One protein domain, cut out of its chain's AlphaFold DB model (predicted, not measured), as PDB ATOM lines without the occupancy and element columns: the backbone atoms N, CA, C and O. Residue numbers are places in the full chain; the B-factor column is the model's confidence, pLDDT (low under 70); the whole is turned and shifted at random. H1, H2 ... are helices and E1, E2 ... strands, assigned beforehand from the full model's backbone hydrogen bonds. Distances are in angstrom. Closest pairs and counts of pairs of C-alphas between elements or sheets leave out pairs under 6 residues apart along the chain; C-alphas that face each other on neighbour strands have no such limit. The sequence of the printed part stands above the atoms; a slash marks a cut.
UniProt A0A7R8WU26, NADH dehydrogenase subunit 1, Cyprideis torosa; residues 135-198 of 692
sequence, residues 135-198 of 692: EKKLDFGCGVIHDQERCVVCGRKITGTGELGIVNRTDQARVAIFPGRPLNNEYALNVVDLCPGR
ATOM      1  N   GLU A 135     128.425 140.736 137.050       85.38
ATOM      2  CA  GLU A 135     128.776 141.287 138.360       85.38
ATOM      3  C   GLU A 135     128.772 142.825 138.344       85.38
ATOM      4  O   GLU A 135     129.336 143.462 137.450       85.38
ATOM      5  N   LYS A 136     128.154 143.425 139.366       82.19
ATOM      6  CA  LYS A 136     128.049 144.880 139.542       82.19
ATOM      7  C   LYS A 136     128.897 145.353 140.711       82.19
ATOM      8  O   LYS A 136     129.027 144.638 141.702       82.19
ATOM      9  N   LYS A 137     129.366 146.603 140.639       81.25
ATOM     10  CA  LYS A 137     130.085 147.295 141.726       81.25
ATOM     11  C   LYS A 137     131.321 146.533 142.233       81.25
ATOM     12  O   LYS A 137     131.572 146.486 143.435       81.25
ATOM     13  N   LEU A 138     132.086 145.939 141.321       80.94
ATOM     14  CA  LEU A 138     133.361 145.312 141.649       80.94
ATOM     15  C   LEU A 138     134.402 146.390 141.951       80.94
ATOM     16  O   LEU A 138     134.642 147.254 141.112       80.94
ATOM     17  N   ASP A 139     135.044 146.326 143.114       84.38
ATOM     18  CA  ASP A 139     136.225 147.148 143.385       84.38
ATOM     19  C   ASP A 139     137.427 146.549 142.647       84.38
ATOM     20  O   ASP A 139     137.854 145.427 142.924       84.38
ATOM     21  N   PHE A 140     137.939 147.282 141.659       84.31
ATOM     22  CA  PHE A 140     139.126 146.899 140.904       84.31
ATOM     23  C   PHE A 140     140.416 147.436 141.528       84.31
ATOM     24  O   PHE A 140     141.479 147.074 141.039       84.31
ATOM     25  N   GLY A 141     140.368 148.242 142.591       79.00
ATOM     26  CA  GLY A 141     141.533 148.914 143.168       79.00
ATOM     27  C   GLY A 141     141.707 150.354 142.678       79.00
ATOM     28  O   GLY A 141     141.030 150.817 141.761       79.00
ATOM     29  N   CYS A 142     142.583 151.113 143.344       74.56
ATOM     30  CA  CYS A 142     142.797 152.557 143.141       74.56
ATOM     31  C   CYS A 142     141.541 153.463 143.215       74.56
ATOM     32  O   CYS A 142     141.648 154.662 142.952       74.56
ATOM     33  N   GLY A 143     140.383 152.934 143.632       73.12
ATOM     34  CA  GLY A 143     139.079 153.612 143.624       73.12
ATOM     35  C   GLY A 143     138.224 153.323 142.382       73.12
ATOM     36  O   GLY A 143     137.114 153.839 142.287       73.12
ATOM     37  N   VAL A 144     138.710 152.505 141.444       78.50
ATOM     38  CA  VAL A 144     137.986 152.118 140.229       78.50
ATOM     39  C   VAL A 144     136.897 151.105 140.584       78.50
ATOM     40  O   VAL A 144     137.192 149.951 140.885       78.50
ATOM     41  N   ILE A 145     135.631 151.520 140.517       82.38
ATOM     42  CA  ILE A 145     134.479 150.623 140.668       82.38
ATOM     43  C   ILE A 145     133.974 150.228 139.279       82.38
ATOM     44  O   ILE A 145     133.556 151.081 138.500       82.38
ATOM     45  N   HIS A 146     133.998 148.934 138.966       83.88
ATOM     46  CA  HIS A 146     133.576 148.401 137.676       83.88
ATOM     47  C   HIS A 146     132.187 147.748 137.741       83.88
ATOM     48  O   HIS A 146     131.866 146.997 138.665       83.88
ATOM     49  N   ASP A 147     131.371 147.995 136.717       86.44
ATOM     50  CA  ASP A 147     130.113 147.292 136.471       86.44
ATOM     51  C   ASP A 147     130.226 146.524 135.145       86.44
ATOM     52  O   ASP A 147     130.367 147.120 134.071       86.44
ATOM     53  N   GLN A 148     130.203 145.191 135.222       85.56
ATOM     54  CA  GLN A 148     130.397 144.335 134.051       85.56
ATOM     55  C   GLN A 148     129.171 144.301 133.128       85.56
ATOM     56  O   GLN A 148     129.328 143.935 131.964       85.56
ATOM     57  N   GLU A 149     127.968 144.656 133.599       84.62
ATOM     58  CA  GLU A 149     126.780 144.731 132.734       84.62
ATOM     59  C   GLU A 149     126.835 145.974 131.847       84.62
ATOM     60  O   GLU A 149     126.515 145.907 130.660       84.62
ATOM     61  N   ARG A 150     127.307 147.103 132.390       86.19
ATOM     62  CA  ARG A 150     127.519 148.340 131.619       86.19
ATOM     63  C   ARG A 150     128.658 148.211 130.596       86.19
ATOM     64  O   ARG A 150     128.689 148.945 129.611       86.19
ATOM     65  N   CYS A 151     129.593 147.284 130.802       84.44
ATOM     66  CA  CYS A 151     130.780 147.136 129.964       84.44
ATOM     67  C   CYS A 151     130.482 146.535 128.573       84.44
ATOM     68  O   CYS A 151     130.179 145.351 128.442       84.44
ATOM     69  N   VAL A 152     130.724 147.315 127.513       85.44
ATOM     70  CA  VAL A 152     130.724 146.866 126.097       85.44
ATOM     71  C   VAL A 152     131.999 146.102 125.679       85.44
ATOM     72  O   VAL A 152     132.261 145.901 124.501       85.44
ATOM     73  N   VAL A 153     132.842 145.697 126.640       84.00
ATOM     74  CA  VAL A 153     134.043 144.856 126.432       84.00
ATOM     75  C   VAL A 153     134.963 145.379 125.306       84.00
ATOM     76  O   VAL A 153     135.517 144.627 124.505       84.00
ATOM     77  N   CYS A 154     135.139 146.705 125.226       73.81
ATOM     78  CA  CYS A 154     135.769 147.353 124.072       73.81
ATOM     79  C   CYS A 154     137.250 146.976 123.858       73.81
ATOM     80  O   CYS A 154     137.713 147.002 122.717       73.81
ATOM     81  N   GLY A 155     137.963 146.573 124.916       72.25
ATOM     82  CA  GLY A 155     139.338 146.054 124.862       72.25
ATOM     83  C   GLY A 155     140.436 147.021 125.305       72.25
ATOM     84  O   GLY A 155     141.553 146.569 125.547       72.25
ATOM     85  N   ARG A 156     140.120 148.311 125.500       71.81
ATOM     86  CA  ARG A 156     141.089 149.350 125.887       71.81
ATOM     87  C   ARG A 156     141.862 148.967 127.156       71.81
ATOM     88  O   ARG A 156     141.283 148.875 128.237       71.81
ATOM     89  N   LYS A 157     143.183 148.809 127.028       62.78
ATOM     90  CA  LYS A 157     144.133 148.646 128.139       62.78
ATOM     91  C   LYS A 157     145.088 149.833 128.164       62.78
ATOM     92  O   LYS A 157     145.569 150.248 127.118       62.78
ATOM     93  N   ILE A 158     145.345 150.371 129.353       58.62
ATOM     94  CA  ILE A 158     145.979 151.696 129.516       58.62
ATOM     95  C   ILE A 158     147.317 151.612 130.232       58.62
ATOM     96  O   ILE A 158     148.251 152.330 129.907       58.62
ATOM     97  N   THR A 159     147.405 150.710 131.199       57.59
ATOM     98  CA  THR A 159     148.521 150.626 132.137       57.59
ATOM     99  C   THR A 159     149.632 149.709 131.626       57.59
ATOM    100  O   THR A 159     150.749 149.768 132.122       57.59
ATOM    101  N   GLY A 160     149.338 148.820 130.666       65.44
ATOM    102  CA  GLY A 160     150.271 147.804 130.153       65.44
ATOM    103  C   GLY A 160     150.662 146.710 131.163       65.44
ATOM    104  O   GLY A 160     151.227 145.695 130.777       65.44
ATOM    105  N   THR A 161     150.298 146.869 132.437       67.12
ATOM    106  CA  THR A 161     150.700 146.060 133.604       67.12
ATOM    107  C   THR A 161     150.154 144.629 133.648       67.12
ATOM    108  O   THR A 161     150.460 143.886 134.577       67.12
ATOM    109  N   GLY A 162     149.291 144.237 132.706       71.75
ATOM    110  CA  GLY A 162     148.610 142.935 132.722       71.75
ATOM    111  C   GLY A 162     147.531 142.776 133.804       71.75
ATOM    112  O   GLY A 162     146.841 141.763 133.811       71.75
ATOM    113  N   GLU A 163     147.323 143.772 134.676       79.56
ATOM    114  CA  GLU A 163     146.317 143.724 135.752       79.56
ATOM    115  C   GLU A 163     144.884 143.567 135.220       79.56
ATOM    116  O   GLU A 163     144.066 142.958 135.897       79.56
ATOM    117  N   LEU A 164     144.580 144.071 134.013       81.81
ATOM    118  CA  LEU A 164     143.264 143.958 133.369       81.81
ATOM    119  C   LEU A 164     143.275 143.005 132.168       81.81
ATOM    120  O   LEU A 164     144.084 143.131 131.238       81.81
ATOM    121  N   GLY A 165     142.295 142.103 132.135       82.69
ATOM    122  CA  GLY A 165     142.053 141.158 131.047       82.69
ATOM    123  C   GLY A 165     140.574 141.054 130.675       82.69
ATOM    124  O   GLY A 165     139.694 141.427 131.446       82.69
ATOM    125  N   ILE A 166     140.301 140.523 129.481       86.00
ATOM    126  CA  ILE A 166     138.971 140.016 129.133       86.00
ATOM    127  C   ILE A 166     138.983 138.528 129.469       86.00
ATOM    128  O   ILE A 166     139.764 137.776 128.887       86.00
ATOM    129  N   VAL A 167     138.133 138.114 130.404       84.69
ATOM    130  CA  VAL A 167     137.925 136.704 130.752       84.69
ATOM    131  C   VAL A 167     136.648 136.184 130.093       84.69
ATOM    132  O   VAL A 167     135.766 136.966 129.728       84.69
ATOM    133  N   ASN A 168     136.543 134.860 129.953       85.50
ATOM    134  CA  ASN A 168     135.516 134.147 129.178       85.50
ATOM    135  C   ASN A 168     135.527 134.478 127.667       85.50
ATOM    136  O   ASN A 168     136.513 134.958 127.111       85.50
ATOM    137  N   ARG A 169     134.444 134.108 126.975       80.56
ATOM    138  CA  ARG A 169     134.213 134.242 125.529       80.56
ATOM    139  C   ARG A 169     132.736 134.598 125.293       80.56
ATOM    140  O   ARG A 169     131.950 134.539 126.234       80.56
ATOM    141  N   THR A 170     132.389 134.948 124.051       85.94
ATOM    142  CA  THR A 170     131.019 135.297 123.606       85.94
ATOM    143  C   THR A 170     130.349 136.372 124.483       85.94
ATOM    144  O   THR A 170     131.022 137.250 125.013       85.94
ATOM    145  N   ASP A 171     129.026 136.331 124.617       83.69
ATOM    146  CA  ASP A 171     128.195 137.117 125.533       83.69
ATOM    147  C   ASP A 171     128.650 137.063 127.006       83.69
ATOM    148  O   ASP A 171     128.495 138.046 127.737       83.69
ATOM    149  N   GLN A 172     129.272 135.954 127.424       84.38
ATOM    150  CA  GLN A 172     129.826 135.754 128.768       84.38
ATOM    151  C   GLN A 172     131.165 136.477 128.997       84.38
ATOM    152  O   GLN A 172     131.660 136.487 130.129       84.38
ATOM    153  N   ALA A 173     131.757 137.072 127.952       85.81
ATOM    154  CA  ALA A 173     132.987 137.847 128.051       85.81
ATOM    155  C   ALA A 173     132.805 139.055 128.978       85.81
ATOM    156  O   ALA A 173     131.779 139.745 128.945       85.81
ATOM    157  N   ARG A 174     133.806 139.311 129.820       85.56
ATOM    158  CA  ARG A 174     133.785 140.387 130.819       85.56
ATOM    159  C   ARG A 174     135.194 140.888 131.090       85.56
ATOM    160  O   ARG A 174     136.143 140.103 131.059       85.56
ATOM    161  N   VAL A 175     135.331 142.186 131.342       85.38
ATOM    162  CA  VAL A 175     136.594 142.753 131.822       85.38
ATOM    163  C   VAL A 175     136.729 142.407 133.305       85.38
ATOM    164  O   VAL A 175     135.770 142.536 134.067       85.38
ATOM    165  N   ALA A 176     137.899 141.922 133.699       86.12
ATOM    166  CA  ALA A 176     138.209 141.534 135.068       86.12
ATOM    167  C   ALA A 176     139.665 141.866 135.407       86.12
ATOM    168  O   ALA A 176     140.523 141.924 134.518       86.12
ATOM    169  N   ILE A 177     139.933 142.050 136.700       87.69
ATOM    170  CA  ILE A 177     141.298 142.073 137.225       87.69
ATOM    171  C   ILE A 177     141.885 140.658 137.289       87.69
ATOM    172  O   ILE A 177     141.155 139.677 137.463       87.69
ATOM    173  N   PHE A 178     143.207 140.539 137.175       82.31
ATOM    174  CA  PHE A 178     143.895 139.274 137.425       82.31
ATOM    175  C   PHE A 178     143.728 138.867 138.910       82.31
ATOM    176  O   PHE A 178     143.867 139.722 139.790       82.31
ATOM    177  N   PRO A 179     143.439 137.589 139.237       80.19
ATOM    178  CA  PRO A 179     143.191 137.166 140.616       80.19
ATOM    179  C   PRO A 179     144.318 137.557 141.584       80.19
ATOM    180  O   PRO A 179     145.487 137.250 141.362       80.19
ATOM    181  N   GLY A 180     143.965 138.255 142.667       80.31
ATOM    182  CA  GLY A 180     144.924 138.747 143.665       80.31
ATOM    183  C   GLY A 180     145.757 139.965 143.239       80.31
ATOM    184  O   GLY A 180     146.600 140.407 144.016       80.31
ATOM    185  N   ARG A 181     145.528 140.530 142.046       83.25
ATOM    186  CA  ARG A 181     146.173 141.756 141.549       83.25
ATOM    187  C   ARG A 181     145.118 142.828 141.231       83.25
ATOM    188  O   ARG A 181     144.742 142.975 140.068       83.25
ATOM    189  N   PRO A 182     144.611 143.560 142.242       85.50
ATOM    190  CA  PRO A 182     143.850 144.776 141.976       85.50
ATOM    191  C   PRO A 182     144.740 145.790 141.251       85.50
ATOM    192  O   PRO A 182     145.959 145.767 141.417       85.50
ATOM    193  N   LEU A 183     144.122 146.704 140.505       81.19
ATOM    194  CA  LEU A 183     144.758 147.912 139.996       81.19
ATOM    195  C   LEU A 183     145.466 148.634 141.145       81.19
ATOM    196  O   LEU A 183     144.821 149.154 142.059       81.19
ATOM    197  N   ASN A 184     146.794 148.654 141.083       78.94
ATOM    198  CA  ASN A 184     147.647 149.334 142.050       78.94
ATOM    199  C   ASN A 184     148.840 149.999 141.349       78.94
ATOM    200  O   ASN A 184     150.002 149.797 141.706       78.94
ATOM    201  N   ASN A 185     148.543 150.782 140.313       73.50
ATOM    202  CA  ASN A 185     149.524 151.531 139.534       73.50
ATOM    203  C   ASN A 185     149.083 152.996 139.366       73.50
ATOM    204  O   ASN A 185     147.903 153.326 139.469       73.50
ATOM    205  N   GLU A 186     150.033 153.884 139.081       67.69
ATOM    206  CA  GLU A 186     149.796 155.336 139.074       67.69
ATOM    207  C   GLU A 186     148.869 155.804 137.939       67.69
ATOM    208  O   GLU A 186     148.187 156.817 138.077       67.69
ATOM    209  N   TYR A 187     148.771 155.027 136.855       69.38
ATOM    210  CA  TYR A 187     147.882 155.282 135.720       69.38
ATOM    211  C   TYR A 187     146.528 154.562 135.834       69.38
ATOM    212  O   TYR A 187     145.710 154.651 134.916       69.38
ATOM    213  N   ALA A 188     146.246 153.869 136.944       72.44
ATOM    214  CA  ALA A 188     145.002 153.121 137.132       72.44
ATOM    215  C   ALA A 188     143.752 154.007 137.021       72.44
ATOM    216  O   ALA A 188     142.731 153.563 136.507       72.44
ATOM    217  N   LEU A 189     143.832 155.272 137.448       73.25
ATOM    218  CA  LEU A 189     142.715 156.214 137.329       73.25
ATOM    219  C   LEU A 189     142.459 156.686 135.890       73.25
ATOM    220  O   LEU A 189     141.328 157.033 135.567       73.25
ATOM    221  N   ASN A 190     143.438 156.584 134.986       73.50
ATOM    222  CA  ASN A 190     143.221 156.879 133.565       73.50
ATOM    223  C   ASN A 190     142.340 155.808 132.892       73.50
ATOM    224  O   ASN A 190     141.782 156.059 131.825       73.50
ATOM    225  N   VAL A 191     142.166 154.630 133.519       73.06
ATOM    226  CA  VAL A 191     141.111 153.664 133.151       73.06
ATOM    227  C   VAL A 191     139.736 154.310 133.253       73.06
ATOM    228  O   VAL A 191     138.890 154.035 132.410       73.06
ATOM    229  N   VAL A 192     139.551 155.211 134.218       70.00
ATOM    230  CA  VAL A 192     138.325 155.986 134.403       70.00
ATOM    231  C   VAL A 192     138.313 157.236 133.508       70.00
ATOM    232  O   VAL A 192     137.286 157.527 132.919       70.00
ATOM    233  N   ASP A 193     139.453 157.878 133.230       64.56
ATOM    234  CA  ASP A 193     139.620 158.827 132.099       64.56
ATOM    235  C   ASP A 193     139.040 158.306 130.759       64.56
ATOM    236  O   ASP A 193     138.381 159.002 129.985       64.56
ATOM    237  N   LEU A 194     139.277 157.022 130.479       60.44
ATOM    238  CA  LEU A 194     138.847 156.335 129.255       60.44
ATOM    239  C   LEU A 194     137.530 155.546 129.408       60.44
ATOM    240  O   LEU A 194     137.095 154.893 128.448       60.44
ATOM    241  N   CYS A 195     136.906 155.643 130.586       46.34
ATOM    242  CA  CYS A 195     135.623 155.070 130.999       46.34
ATOM    243  C   CYS A 195     135.037 155.957 132.131       46.34
ATOM    244  O   CYS A 195     135.149 155.561 133.293       46.34
ATOM    245  N   PRO A 196     134.463 157.141 131.810       35.66
ATOM    246  CA  PRO A 196     134.358 158.321 132.686       35.66
ATOM    247  C   PRO A 196     133.961 158.083 134.153       35.66
ATOM    248  O   PRO A 196     133.067 157.289 134.443       35.66
ATOM    249  N   GLY A 197     134.619 158.819 135.062       35.09
ATOM    250  CA  GLY A 197     134.382 158.797 136.512       35.09
ATOM    251  C   GLY A 197     135.507 159.478 137.316       35.09
ATOM    252  O   GLY A 197     136.672 159.094 137.253       35.09
ATOM    253  N   ARG A 198     135.177 160.523 138.087       41.38
ATOM    254  CA  ARG A 198     136.168 161.442 138.693       41.38
ATOM    255  C   ARG A 198     136.554 161.061 140.127       41.38
ATOM    256  O   ARG A 198     135.694 161.018 141.004       41.38
TER     257      ARG A 198
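AT A GLANCE: This is residues 135 to 198 of the 692 residues of the protein "NADH dehydrogenase subunit 1" of Cyprideis torosa (UniProt A0A7R8WU26). This is a small body with little regular structure, made mostly of loops, with a short two-stranded hairpin, E1 and E2, on one side and the very short helix H1 on the other. The long opening stretch, residues 135 to 163, folds back on itself through a short antiparallel pairing of residues 138 to 139 with 145 to 146. The 64 printed residues include E1, E2 and H1 in that order, a mixed class with 12 residues in named elements. The whole is compact, with a radius of gyration of the C-alphas of 10.9 A and spans of 31 by 22 by 19 A.

IN THESE COORDINATES: E1, residues 164 to 167, begins at C-alpha 164 (143.264, 143.958, 133.369) and is 9.4 A long. E2, residues 174 to 177, is 10.0 A long. H1, residues 190 to 193, ends at C-alpha 193 (139.620, 158.827, 132.099).

HOW THE PARTS SIT: E1 and E2 form an antiparallel hairpin at 138 degrees, with N 167 and O 174 at 2.9 A, within hydrogen-bond range. E1 and H1 are apart. H1 is too short for an O i to N i+4 pair; its one O i to N i+3 pair is within range.

THE WHOLE: The C-alphas of Thr 170 and Glu 186, the farthest apart, are 31.5 A apart. The printed part has no cut. The link from E2 to H1 is long, 12 residues. Confidence is under 70 at residues 157 to 161, 186 to 187 and 193 to 198.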